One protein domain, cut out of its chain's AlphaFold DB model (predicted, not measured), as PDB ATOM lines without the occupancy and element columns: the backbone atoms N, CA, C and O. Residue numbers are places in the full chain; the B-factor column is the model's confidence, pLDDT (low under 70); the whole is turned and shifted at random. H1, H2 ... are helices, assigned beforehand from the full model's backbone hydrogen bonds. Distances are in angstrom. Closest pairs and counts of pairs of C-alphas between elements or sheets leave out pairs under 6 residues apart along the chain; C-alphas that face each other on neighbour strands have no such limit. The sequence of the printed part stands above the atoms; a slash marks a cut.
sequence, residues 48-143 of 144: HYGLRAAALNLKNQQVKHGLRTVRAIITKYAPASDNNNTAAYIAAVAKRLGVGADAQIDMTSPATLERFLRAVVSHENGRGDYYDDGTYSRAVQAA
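This is residues 48 to 143 of the 144 residues of a protein of Solimonas fluminis (UniProt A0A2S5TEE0). Five crossed helices make a compact body, with H4 nearest its middle, H1 crossing H4 on one side and H3 packing on the other. H2 bridges H1 and H3 at one end, while H5 packs on H1 and H4 at the opposite end. The 96 printed residues, all helix in class, hold five named helices, H1 to H5 in chain order, and no named strand. The radius of gyration of the C-alphas is 12.2 A, and the spans are 32 by 28 by 24 A.

H1, residues 48 to 65, has a kink of 32 degrees near residue 59. With residues 58 to 62 alone it touches H2, residues 70 to 77, closest at the C-alphas of Gln 61 and Ile 73, 6.1 A. H2 touches H3, residues 86 to 97, at Arg 71 and Ile 90, C-alphas 5.6 A apart. H3 forms a helical hairpin with H4, residues 110 to 124, at a tilt of 41 degrees; their closest C-alphas, of Val 93 and Ala 119, are 5.3 A apart. H4 touches H1 at Leu 117 and Ala 55, C-alphas 6.1 A apart. H5, residues 133 to 141, touches H1, closest at the C-alphas of Ala 139 and Arg 52, 4.5 A, and H4, at those of Val 140 and Glu 114, 6.2 A. H1 and H3 are apart. Every O i to N i+4 pair is within hydrogen-bond range in H2, H3, H4 and H5, and 13 of 14 in H1.

H1 runs 24.9 A from C-alpha 48 at (106.310, 125.796, 153.526). H2 spans 10.2 A, H3 16.4 A and H4 20.7 A. H5 spans 12.1 A, ending at C-alpha 141 (97.159, 127.187, 158.890).

The C-alphas farthest apart, of Ser 81 and Gly 134, are 35.2 A apart. The link from H3 to H4 is long. The printed part has no cut, and no printed residue has a pLDDT under 70.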
ATOM      1  N   HIS A  48     107.739 125.666 153.259       98.25
ATOM      2  CA  HIS A  48     106.310 125.796 153.526       98.25
ATOM      3  C   HIS A  48     105.540 124.528 153.134       98.25
ATOM      4  O   HIS A  48     104.723 124.046 153.920       98.25
ATOM      5  N   TYR A  49     105.815 123.949 151.959       98.62
ATOM      6  CA  TYR A  49     105.129 122.731 151.522       98.62
ATOM      7  C   TYR A  49     105.520 121.503 152.347       98.62
ATOM      8  O   TYR A  49     104.638 120.716 152.694       98.62
ATOM      9  N   GLY A  50     106.793 121.366 152.725       98.56
ATOM     10  CA  GLY A  50     107.236 120.272 153.589       98.56
ATOM     11  C   GLY A  50     106.667 120.344 155.001       98.56
ATOM     12  O   GLY A  50     106.155 119.350 155.517       98.56
ATOM     13  N   LEU A  51     106.685 121.532 155.612       98.69
ATOM     14  CA  LEU A  51     106.082 121.771 156.925       98.69
ATOM     15  C   LEU A  51     104.571 121.537 156.895       98.69
ATOM     16  O   LEU A  51     104.036 120.875 157.784       98.69
ATOM     17  N   ARG A  52     103.885 122.010 155.849       98.69
ATOM     18  CA  ARG A  52     102.449 121.776 155.657       98.69
ATOM     19  C   ARG A  52     102.142 120.285 155.519       98.69
ATOM     20  O   ARG A  52     101.195 119.795 156.132       98.69
ATOM     21  N   ALA A  53     102.925 119.551 154.728       98.62
ATOM     22  CA  ALA A  53     102.755 118.109 154.561       98.62
ATOM     23  C   ALA A  53     102.955 117.362 155.891       98.62
ATOM     24  O   ALA A  53     102.149 116.495 156.235       98.62
ATOM     25  N   ALA A  54     103.972 117.738 156.674       98.38
ATOM     26  CA  ALA A  54     104.207 117.173 158.001       98.38
ATOM     27  C   ALA A  54     103.049 117.484 158.966       98.38
ATOM     28  O   ALA A  54     102.529 116.573 159.610       98.38
ATOM     29  N   ALA A  55     102.568 118.733 159.000       98.56
ATOM     30  CA  ALA A  55     101.402 119.131 159.791       98.56
ATOM     31  C   ALA A  55     100.151 118.313 159.424       98.56
ATOM     32  O   ALA A  55      99.482 117.763 160.299       98.56
ATOM     33  N   LEU A  56      99.865 118.160 158.126       98.25
ATOM     34  CA  LEU A  56      98.755 117.340 157.635       98.25
ATOM     35  C   LEU A  56      98.900 115.871 158.029       98.25
ATOM     36  O   LEU A  56      97.916 115.243 158.423       98.25
ATOM     37  N   ASN A  57     100.104 115.307 157.912       98.25
ATOM     38  CA  ASN A  57     100.362 113.922 158.287       98.25
ATOM     39  C   ASN A  57     100.077 113.682 159.779       98.25
ATOM     40  O   ASN A  57      99.386 112.717 160.114       98.25
ATOM     41  N   LEU A  58     100.531 114.596 160.643       98.19
ATOM     42  CA  LEU A  58     100.307 114.553 162.088       98.19
ATOM     43  C   LEU A  58      98.825 114.735 162.448       98.19
ATOM     44  O   LEU A  58      98.265 113.903 163.159       98.19
ATOM     45  N   LYS A  59      98.157 115.759 161.896       98.31
ATOM     46  CA  LYS A  59      96.711 115.994 162.080       98.31
ATOM     47  C   LYS A  59      95.890 114.762 161.692       98.31
ATOM     48  O   LYS A  59      94.984 114.345 162.414       98.31
ATOM     49  N   ASN A  60      96.236 114.142 160.564       97.56
ATOM     50  CA  ASN A  60      95.539 112.965 160.055       97.56
ATOM     51  C   ASN A  60      95.668 111.738 160.968       97.56
ATOM     52  O   ASN A  60      94.796 110.873 160.903       97.56
ATOM     53  N   GLN A  61      96.670 111.663 161.854       97.62
ATOM     54  CA  GLN A  61      96.724 110.597 162.861       97.62
ATOM     55  C   GLN A  61      95.522 110.651 163.808       97.62
ATOM     56  O   GLN A  61      94.934 109.617 164.124       97.62
ATOM     57  N   GLN A  62      95.084 111.849 164.189       97.94
ATOM     58  CA  GLN A  62      93.866 112.002 164.974       97.94
ATOM     59  C   GLN A  62      92.615 111.899 164.101       97.94
ATOM     60  O   GLN A  62      91.724 111.112 164.406       97.94
ATOM     61  N   VAL A  63      92.556 112.656 163.001       97.75
ATOM     62  CA  VAL A  63      91.331 112.774 162.188       97.75
ATOM     63  C   VAL A  63      90.949 111.454 161.513       97.75
ATOM     64  O   VAL A  63      89.777 111.101 161.490       97.75
ATOM     65  N   LYS A  64      91.923 110.705 160.978       97.00
ATOM     66  CA  LYS A  64      91.659 109.470 160.217       97.00
ATOM     67  C   LYS A  64      91.796 108.197 161.043       97.00
ATOM     68  O   LYS A  64      91.244 107.171 160.662       97.00
ATOM     69  N   HIS A  65      92.562 108.233 162.133       97.12
ATOM     70  CA  HIS A  65      92.882 107.033 162.915       97.12
ATOM     71  C   HIS A  65      92.472 107.127 164.388       97.12
ATOM     72  O   HIS A  65      92.687 106.176 165.134       97.12
ATOM     73  N   GLY A  66      91.884 108.245 164.821       97.81
ATOM     74  CA  GLY A  66      91.382 108.417 166.183       97.81
ATOM     75  C   GLY A  66      92.468 108.482 167.259       97.81
ATOM     76  O   GLY A  66      92.142 108.381 168.443       97.81
ATOM     77  N   LEU A  67      93.743 108.643 166.881       98.50
ATOM     78  CA  LEU A  67      94.864 108.692 167.819       98.50
ATOM     79  C   LEU A  67      94.888 110.053 168.519       98.50
ATOM     80  O   LEU A  67      95.054 111.082 167.871       98.50
ATOM     81  N   ARG A  68      94.704 110.056 169.841       97.94
ATOM     82  CA  ARG A  68      94.504 111.280 170.643       97.94
ATOM     83  C   ARG A  68      95.598 111.546 171.677       97.94
ATOM     84  O   ARG A  68      95.418 112.418 172.513       97.94
ATOM     85  N   THR A  69      96.703 110.806 171.656       98.75
ATOM     86  CA  THR A  69      97.803 110.972 172.620       98.75
ATOM     87  C   THR A  69      99.143 111.076 171.904       98.75
ATOM     88  O   THR A  69      99.302 110.563 170.791       98.75
ATOM     89  N   VAL A  70     100.131 111.703 172.553       98.69
ATOM     90  CA  VAL A  70     101.503 111.779 172.025       98.69
ATOM     91  C   VAL A  70     102.055 110.377 171.776       98.69
ATOM     92  O   VAL A  70     102.599 110.121 170.701       98.69
ATOM     93  N   ARG A  71     101.867 109.455 172.734       98.69
ATOM     94  CA  ARG A  71     102.309 108.061 172.609       98.69
ATOM     95  C   ARG A  71     101.751 107.411 171.352       98.69
ATOM     96  O   ARG A  71     102.524 106.864 170.571       98.69
ATOM     97  N   ALA A  72     100.437 107.478 171.152       98.62
ATOM     98  CA  ALA A  72      99.782 106.821 170.029       98.62
ATOM     99  C   ALA A  72     100.250 107.392 168.680       98.62
ATOM    100  O   ALA A  72     100.612 106.634 167.781       98.62
ATOM    101  N   ILE A  73     100.294 108.724 168.564       98.62
ATOM    102  CA  ILE A  73     100.697 109.404 167.328       98.62
ATOM    103  C   ILE A  73     102.161 109.103 166.993       98.62
ATOM    104  O   ILE A  73     102.439 108.656 165.884       98.62
ATOM    105  N   ILE A  74     103.092 109.277 167.941       98.44
ATOM    106  CA  ILE A  74     104.524 109.046 167.689       98.44
ATOM    107  C   ILE A  74     104.839 107.568 167.466       98.44
ATOM    108  O   ILE A  74     105.658 107.257 166.611       98.44
ATOM    109  N   THR A  75     104.161 106.646 168.157       98.31
ATOM    110  CA  THR A  75     104.362 105.203 167.927       98.31
ATOM    111  C   THR A  75     104.028 104.812 166.494       98.31
ATOM    112  O   THR A  75     104.729 103.998 165.903       98.31
ATOM    113  N   LYS A  76     102.980 105.410 165.917       97.19
ATOM    114  CA  LYS A  76     102.625 105.185 164.514       97.19
ATOM    115  C   LYS A  76     103.520 105.959 163.542       97.19
ATOM    116  O   LYS A  76     103.795 105.458 162.459       97.19
ATOM    117  N   TYR A  77     103.944 107.166 163.911       96.31
ATOM    118  CA  TYR A  77     104.781 108.028 163.072       96.31
ATOM    119  C   TYR A  77     106.221 107.509 162.936       96.31
ATOM    120  O   TYR A  77     106.779 107.529 161.845       96.31
ATOM    121  N   ALA A  78     106.803 107.023 164.034       95.25
ATOM    122  CA  ALA A  78     108.174 106.528 164.120       95.25
ATOM    123  C   ALA A  78     108.212 105.226 164.948       95.25
ATOM    124  O   ALA A  78     108.618 105.241 166.120       95.25
ATOM    125  N   PRO A  79     107.753 104.095 164.381       95.75
ATOM    126  CA  PRO A  79     107.677 102.828 165.095       95.75
ATOM    127  C   PRO A  79     109.069 102.263 165.391       95.75
ATOM    128  O   PRO A  79     110.014 102.438 164.619       95.75
ATOM    129  N   ALA A  80     109.194 101.535 166.501       95.50
ATOM    130  CA  ALA A  80     110.454 100.912 166.909       95.50
ATOM    131  C   ALA A  80     110.922  99.815 165.933       95.50
ATOM    132  O   ALA A  80     112.121  99.565 165.836       95.50
ATOM    133  N   SER A  81     110.000  99.203 165.175       95.50
ATOM    134  CA  SER A  81     110.311  98.241 164.103       95.50
ATOM    135  C   SER A  81     111.228  98.818 163.026       95.50
ATOM    136  O   SER A  81     111.956  98.073 162.379       95.50
ATOM    137  N   ASP A  82     111.225 100.143 162.873       92.81
ATOM    138  CA  ASP A  82     112.040 100.865 161.900       92.81
ATOM    139  C   ASP A  82     113.357 101.357 162.535       92.81
ATOM    140  O   ASP A  82     113.994 102.282 162.035       92.81
ATOM    141  N   ASN A  83     113.770 100.743 163.653       93.31
ATOM    142  CA  ASN A  83     114.950 101.091 164.454       93.31
ATOM    143  C   ASN A  83     114.920 102.511 165.054       93.31
ATOM    144  O   ASN A  83     115.963 103.104 165.332       93.31
ATOM    145  N   ASN A  84     113.725 103.057 165.298       94.19
ATOM    146  CA  ASN A  84     113.556 104.335 165.991       94.19
ATOM    147  C   ASN A  84     113.628 104.165 167.515       94.19
ATOM    148  O   ASN A  84     113.066 103.224 168.078       94.19
ATOM    149  N   ASN A  85     114.198 105.148 168.220       95.75
ATOM    150  CA  ASN A  85     114.025 105.263 169.672       95.75
ATOM    151  C   ASN A  85     112.688 105.956 170.001       95.75
ATOM    152  O   ASN A  85     112.640 107.103 170.454       95.75
ATOM    153  N   THR A  86     111.585 105.247 169.752       97.38
ATOM    154  CA  THR A  86     110.216 105.765 169.898       97.38
ATOM    155  C   THR A  86     109.937 106.293 171.310       97.38
ATOM    156  O   THR A  86     109.285 107.322 171.465       97.38
ATOM    157  N   ALA A  87     110.464 105.643 172.355       97.50
ATOM    158  CA  ALA A  87     110.265 106.078 173.739       97.50
ATOM    159  C   ALA A  87     110.896 107.455 174.016       97.50
ATOM    160  O   ALA A  87     110.245 108.327 174.601       97.50
ATOM    161  N   ALA A  88     112.129 107.683 173.549       96.38
ATOM    162  CA  ALA A  88     112.783 108.985 173.667       96.38
ATOM    163  C   ALA A  88     112.054 110.068 172.854       96.38
ATOM    164  O   ALA A  88     111.939 111.207 173.310       96.38
ATOM    165  N   TYR A  89     111.521 109.710 171.683       97.38
ATOM    166  CA  TYR A  89     110.729 110.616 170.851       97.38
ATOM    167  C   TYR A  89     109.437 111.046 171.565       97.38
ATOM    168  O   TYR A  89     109.185 112.241 171.729       97.38
ATOM    169  N   ILE A  90     108.672 110.089 172.097       98.56
ATOM    170  CA  ILE A  90     107.460 110.364 172.883       98.56
ATOM    171  C   ILE A  90     107.774 111.318 174.039       98.56
ATOM    172  O   ILE A  90     107.073 112.313 174.215       98.56
ATOM    173  N   ALA A  91     108.838 111.049 174.803       97.75
ATOM    174  CA  ALA A  91     109.230 111.888 175.933       97.75
ATOM    175  C   ALA A  91     109.603 113.317 175.502       97.75
ATOM    176  O   ALA A  91     109.190 114.285 176.145       97.75
ATOM    177  N   ALA A  92     110.346 113.466 174.400       95.31
ATOM    178  CA  ALA A  92     110.731 114.771 173.868       95.31
ATOM    179  C   ALA A  92     109.511 115.598 173.429       95.31
ATOM    180  O   ALA A  92     109.404 116.776 173.781       95.31
ATOM    181  N   VAL A  93     108.569 114.977 172.713       97.69
ATOM    182  CA  VAL A  93     107.351 115.646 172.234       97.69
ATOM    183  C   VAL A  93     106.428 115.991 173.399       97.69
ATOM    184  O   VAL A  93     106.004 117.137 173.515       97.69
ATOM    185  N   ALA A  94     106.187 115.052 174.319       98.25
ATOM    186  CA  ALA A  94     105.365 115.279 175.508       98.25
ATOM    187  C   ALA A  94     105.903 116.449 176.353       98.25
ATOM    188  O   ALA A  94     105.153 117.364 176.702       98.25
ATOM    189  N   LYS A  95     107.225 116.489 176.578       96.19
ATOM    190  CA  LYS A  95     107.895 117.600 177.269       96.19
ATOM    191  C   LYS A  95     107.693 118.933 176.548       96.19
ATOM    192  O   LYS A  95     107.429 119.935 177.204       96.19
ATOM    193  N   ARG A  96     107.814 118.966 175.216       93.75
ATOM    194  CA  ARG A  96     107.644 120.199 174.427       93.75
ATOM    195  C   ARG A  96     106.199 120.702 174.435       93.75
ATOM    196  O   ARG A  96     105.987 121.909 174.370       93.75
ATOM    197  N   LEU A  97     105.227 119.798 174.533       96.50
ATOM    198  CA  LEU A  97     103.808 120.140 174.645       96.50
ATOM    199  C   LEU A  97     103.378 120.501 176.074       96.50
ATOM    200  O   LEU A  97     102.328 121.116 176.231       96.50
ATOM    201  N   GLY A  98     104.160 120.133 177.094       97.19
ATOM    202  CA  GLY A  98     103.797 120.335 178.499       97.19
ATOM    203  C   GLY A  98     102.689 119.392 178.979       97.19
ATOM    204  O   GLY A  98     101.914 119.759 179.857       97.19
ATOM    205  N   VAL A  99     102.588 118.195 178.392       98.12
ATOM    206  CA  VAL A  99     101.539 117.206 178.693       98.12
ATOM    207  C   VAL A  99     102.141 115.836 179.003       98.12
ATOM    208  O   VAL A  99     103.273 115.541 178.622       98.12
ATOM    209  N   GLY A 100     101.375 114.968 179.666       98.19
ATOM    210  CA  GLY A 100     101.729 113.552 179.790       98.19
ATOM    211  C   GLY A 100     101.650 112.828 178.441       98.19
ATOM    212  O   GLY A 100     100.834 113.177 177.592       98.19
ATOM    213  N   ALA A 101     102.461 111.783 178.246       98.31
ATOM    214  CA  ALA A 101     102.498 111.020 176.990       98.31
ATOM    215  C   ALA A 101     101.137 110.416 176.586       98.31
ATOM    216  O   ALA A 101     100.864 110.248 175.396       98.31
ATOM    217  N   ASP A 102     100.303 110.118 177.582       98.50
ATOM    218  CA  ASP A 102      98.987 109.490 177.448       98.50
ATOM    219  C   ASP A 102      97.827 110.479 177.685       98.50
ATOM    220  O   ASP A 102      96.660 110.093 177.634       98.50
ATOM    221  N   ALA A 103      98.128 111.765 177.911       98.06
ATOM    222  CA  ALA A 103      97.110 112.806 178.000       98.06
ATOM    223  C   ALA A 103      96.443 113.021 176.635       98.06
ATOM    224  O   ALA A 103      97.098 112.942 175.588       98.06
ATOM    225  N   GLN A 104      95.142 113.316 176.649       98.12
ATOM    226  CA  GLN A 104      94.428 113.666 175.428       98.12
ATOM    227  C   GLN A 104      94.906 115.019 174.898       98.12
ATOM    228  O   GLN A 104      95.010 115.992 175.643       98.12
ATOM    229  N   ILE A 105      95.176 115.068 173.598       98.44
ATOM    230  CA  ILE A 105      95.558 116.272 172.864       98.44
ATOM    231  C   ILE A 105      94.628 116.475 171.670       98.44
ATOM    232  O   ILE A 105      94.040 115.523 171.153       98.44
ATOM    233  N   ASP A 106      94.516 117.724 171.226       98.12
ATOM    234  CA  ASP A 106      93.748 118.093 170.043       98.12
ATOM    235  C   ASP A 106      94.666 118.620 168.934       98.12
ATOM    236  O   ASP A 106      95.081 119.775 168.947       98.12
ATOM    237  N   MET A 107      94.963 117.766 167.959       98.19
ATOM    238  CA  MET A 107      95.755 118.062 166.764       98.19
ATOM    239  C   MET A 107      94.992 118.871 165.708       98.19
ATOM    240  O   MET A 107      95.577 119.223 164.685       98.19
ATOM    241  N   THR A 108      93.700 119.152 165.917       97.38
ATOM    242  CA  THR A 108      92.938 120.095 165.083       97.38
ATOM    243  C   THR A 108      93.086 121.540 165.569       97.38
ATOM    244  O   THR A 108      92.903 122.469 164.788       97.38
ATOM    245  N   SER A 109      93.515 121.740 166.820       98.12
ATOM    246  CA  SER A 109      93.929 123.046 167.332       98.12
ATOM    247  C   SER A 109      95.243 123.495 166.674       98.12
ATOM    248  O   SER A 109      96.258 122.801 166.824       98.12
ATOM    249  N   PRO A 110      95.288 124.676 166.019       98.00
ATOM    250  CA  PRO A 110      96.515 125.185 165.409       98.00
ATOM    251  C   PRO A 110      97.684 125.262 166.398       98.00
ATOM    252  O   PRO A 110      98.800 124.870 166.072       98.00
ATOM    253  N   ALA A 111      97.428 125.706 167.632       97.50
ATOM    254  CA  ALA A 111      98.470 125.880 168.643       97.50
ATOM    255  C   ALA A 111      99.100 124.547 169.081       97.50
ATOM    256  O   ALA A 111     100.315 124.455 169.265       97.50
ATOM    257  N   THR A 112      98.287 123.501 169.250       98.19
ATOM    258  CA  THR A 112      98.786 122.161 169.587       98.19
ATOM    259  C   THR A 112      99.532 121.553 168.409       98.19
ATOM    260  O   THR A 112     100.640 121.046 168.598       98.19
ATOM    261  N   LEU A 113      98.967 121.646 167.200       98.56
ATOM    262  CA  LEU A 113      99.588 121.121 165.988       98.56
ATOM    263  C   LEU A 113     100.938 121.790 165.713       98.56
ATOM    264  O   LEU A 113     101.898 121.096 165.386       98.56
ATOM    265  N   GLU A 114     101.048 123.104 165.911       98.19
ATOM    266  CA  GLU A 114     102.306 123.833 165.740       98.19
ATOM    267  C   GLU A 114     103.373 123.392 166.749       98.19
ATOM    268  O   GLU A 114     104.492 123.056 166.354       98.19
ATOM    269  N   ARG A 115     103.034 123.318 168.046       97.56
ATOM    270  CA  ARG A 115     103.974 122.832 169.074       97.56
ATOM    271  C   ARG A 115     104.443 121.405 168.792       97.56
ATOM    272  O   ARG A 115     105.623 121.103 168.977       97.56
ATOM    273  N   PHE A 116     103.537 120.545 168.332       98.44
ATOM    274  CA  PHE A 116     103.851 119.164 167.971       98.44
ATOM    275  C   PHE A 116     104.753 119.102 166.739       98.44
ATOM    276  O   PHE A 116     105.784 118.432 166.774       98.44
ATOM    277  N   LEU A 117     104.420 119.843 165.679       98.38
ATOM    278  CA  LEU A 117     105.225 119.926 164.464       98.38
ATOM    279  C   LEU A 117     106.648 120.398 164.772       98.38
ATOM    280  O   LEU A 117     107.603 119.774 164.322       98.38
ATOM    281  N   ARG A 118     106.811 121.446 165.585       97.31
ATOM    282  CA  ARG A 118     108.135 121.917 166.027       97.31
ATOM    283  C   ARG A 118     108.917 120.836 166.760       97.31
ATOM    284  O   ARG A 118     110.106 120.666 166.507       97.31
ATOM    285  N   ALA A 119     108.261 120.094 167.654       96.88
ATOM    286  CA  ALA A 119     108.898 119.003 168.383       96.88
ATOM    287  C   ALA A 119     109.382 117.887 167.442       96.88
ATOM    288  O   ALA A 119     110.505 117.413 167.597       96.88
ATOM    289  N   VAL A 120     108.564 117.523 166.449       97.81
ATOM    290  CA  VAL A 120     108.915 116.560 165.394       97.81
ATOM    291  C   VAL A 120     110.103 117.065 164.584       97.81
ATOM    292  O   VAL A 120     111.134 116.408 164.541       97.81
ATOM    293  N   VAL A 121     110.029 118.279 164.038       97.50
ATOM    294  CA  VAL A 121     111.108 118.856 163.221       97.50
ATOM    295  C   VAL A 121     112.435 118.929 163.986       97.50
ATOM    296  O   VAL A 121     113.484 118.606 163.428       97.50
ATOM    297  N   SER A 122     112.392 119.300 165.268       95.50
ATOM    298  CA  SER A 122     113.567 119.330 166.146       95.50
ATOM    299  C   SER A 122     114.124 117.931 166.440       95.50
ATOM    300  O   SER A 122     115.331 117.755 166.578       95.50
ATOM    301  N   HIS A 123     113.270 116.908 166.532       95.25
ATOM    302  CA  HIS A 123     113.722 115.527 166.705       95.25
ATOM    303  C   HIS A 123     114.372 114.988 165.422       95.25
ATOM    304  O   HIS A 123     115.473 114.443 165.473       95.25
ATOM    305  N   GLU A 124     113.726 115.201 164.273       95.00
ATOM    306  CA  GLU A 124     114.133 114.665 162.965       95.00
ATOM    307  C   GLU A 124     115.438 115.257 162.423       95.00
ATOM    308  O   GLU A 124     116.168 114.593 161.685       95.00
ATOM    309  N   ASN A 125     115.730 116.517 162.752       94.81
ATOM    310  CA  ASN A 125     116.852 117.253 162.165       94.81
ATOM    311  C   ASN A 125     117.957 117.560 163.187       94.81
ATOM    312  O   ASN A 125     118.895 118.281 162.882       94.81
ATOM    313  N   GLY A 126     117.884 116.999 164.395       88.38
ATOM    314  CA  GLY A 126     118.762 117.367 165.505       88.38
ATOM    315  C   GLY A 126     118.210 118.562 166.285       88.38
ATOM    316  O   GLY A 126     117.480 119.389 165.744       88.38
ATOM    317  N   ARG A 127     118.522 118.641 167.583       78.25
ATOM    318  CA  ARG A 127     117.910 119.609 168.511       78.25
ATOM    319  C   ARG A 127     118.155 121.052 168.050       78.25
ATOM    320  O   ARG A 127     119.274 121.543 168.148       78.25
ATOM    321  N   GLY A 128     117.097 121.724 167.613       81.44
ATOM    322  CA  GLY A 128     117.119 123.118 167.166       81.44
ATOM    323  C   GLY A 128     115.721 123.658 166.868       81.44
ATOM    324  O   GLY A 128     114.753 122.891 166.826       81.44
ATOM    325  N   ASP A 129     115.630 124.974 166.682       85.62
ATOM    326  CA  ASP A 129     114.459 125.654 166.121       85.62
ATOM    327  C   ASP A 129     114.878 126.226 164.763       85.62
ATOM    328  O   ASP A 129     115.697 127.141 164.694       85.62
ATOM    329  N   TYR A 130     114.428 125.584 163.685       92.44
ATOM    330  CA  TYR A 130     114.989 125.785 162.342       92.44
ATOM    331  C   TYR A 130     114.257 126.836 161.514       92.44
ATOM    332  O   TYR A 130     114.769 127.270 160.486       92.44
ATOM    333  N   TYR A 131     113.060 127.226 161.946       94.94
ATOM    334  CA  TYR A 131     112.203 128.157 161.230       94.94
ATOM    335  C   TYR A 131     111.592 129.153 162.212       94.94
ATOM    336  O   TYR A 131     111.337 128.818 163.366       94.94
ATOM    337  N   ASP A 132     111.340 130.374 161.744       95.56
ATOM    338  CA  ASP A 132     110.641 131.379 162.540       95.56
ATOM    339  C   ASP A 132     109.168 131.013 162.791       95.56
ATOM    340  O   ASP A 132     108.580 130.133 162.146       95.56
ATOM    341  N   ASP A 133     108.552 131.736 163.728       94.56
ATOM    342  CA  ASP A 133     107.165 131.500 164.116       94.56
ATOM    343  C   ASP A 133     106.189 131.671 162.957       94.56
ATOM    344  O   ASP A 133     105.314 130.832 162.746       94.56
ATOM    345  N   GLY A 134     106.384 132.701 162.134       97.00
ATOM    346  CA  GLY A 134     105.525 132.949 160.980       97.00
ATOM    347  C   GLY A 134     105.529 131.794 159.976       97.00
ATOM    348  O   GLY A 134     104.499 131.492 159.371       97.00
ATOM    349  N   THR A 135     106.666 131.130 159.795       96.94
ATOM    350  CA  THR A 135     106.831 130.013 158.863       96.94
ATOM    351  C   THR A 135     106.093 128.775 159.352       96.94
ATOM    352  O   THR A 135     105.333 128.181 158.580       96.94
ATOM    353  N   TYR A 136     106.236 128.437 160.637       97.56
ATOM    354  CA  TYR A 136     105.466 127.361 161.257       97.56
ATOM    355  C   TYR A 136     103.965 127.654 161.229       97.56
ATOM    356  O   TYR A 136     103.195 126.829 160.727       97.56
ATOM    357  N   SER A 137     103.548 128.840 161.679       97.69
ATOM    358  CA  SER A 137     102.133 129.197 161.743       97.69
ATOM    359  C   SER A 137     101.479 129.181 160.360       97.69
ATOM    360  O   SER A 137     100.422 128.575 160.201       97.69
ATOM    361  N   ARG A 138     102.106 129.749 159.314       98.31
ATOM    362  CA  ARG A 138     101.549 129.704 157.944       98.31
ATOM    363  C   ARG A 138     101.390 128.275 157.424       98.31
ATOM    364  O   ARG A 138     100.385 127.972 156.783       98.31
ATOM    365  N   ALA A 139     102.365 127.400 157.675       98.06
ATOM    366  CA  ALA A 139     102.301 126.006 157.238       98.06
ATOM    367  C   ALA A 139     101.204 125.216 157.968       98.06
ATOM    368  O   ALA A 139     100.488 124.438 157.337       98.06
ATOM    369  N   VAL A 140     101.043 125.448 159.276       98.38
ATOM    370  CA  VAL A 140      99.973 124.857 160.090       98.38
ATOM    371  C   VAL A 140      98.604 125.345 159.629       98.38
ATOM    372  O   VAL A 140      97.724 124.520 159.418       98.38
ATOM    373  N   GLN A 141      98.428 126.647 159.394       98.12
ATOM    374  CA  GLN A 141      97.159 127.187 158.890       98.12
ATOM    375  C   GLN A 141      96.785 126.594 157.527       98.12
ATOM    376  O   GLN A 141      95.641 126.210 157.317       98.12
ATOM    377  N   ALA A 142      97.752 126.421 156.623       97.31
ATOM    378  CA  ALA A 142      97.518 125.782 155.325       97.31
ATOM    379  C   ALA A 142      97.220 124.267 155.412       97.31
ATOM    380  O   ALA A 142      96.879 123.643 154.399       97.31
ATOM    381  N   ALA A 143      97.415 123.660 156.585       95.94
ATOM    382  CA  ALA A 143      97.177 122.250 156.862       95.94
ATOM    383  C   ALA A 143      95.852 121.984 157.590       95.94
ATOM    384  O   ALA A 143      95.492 120.814 157.735       95.94
TER     385      ALA A 143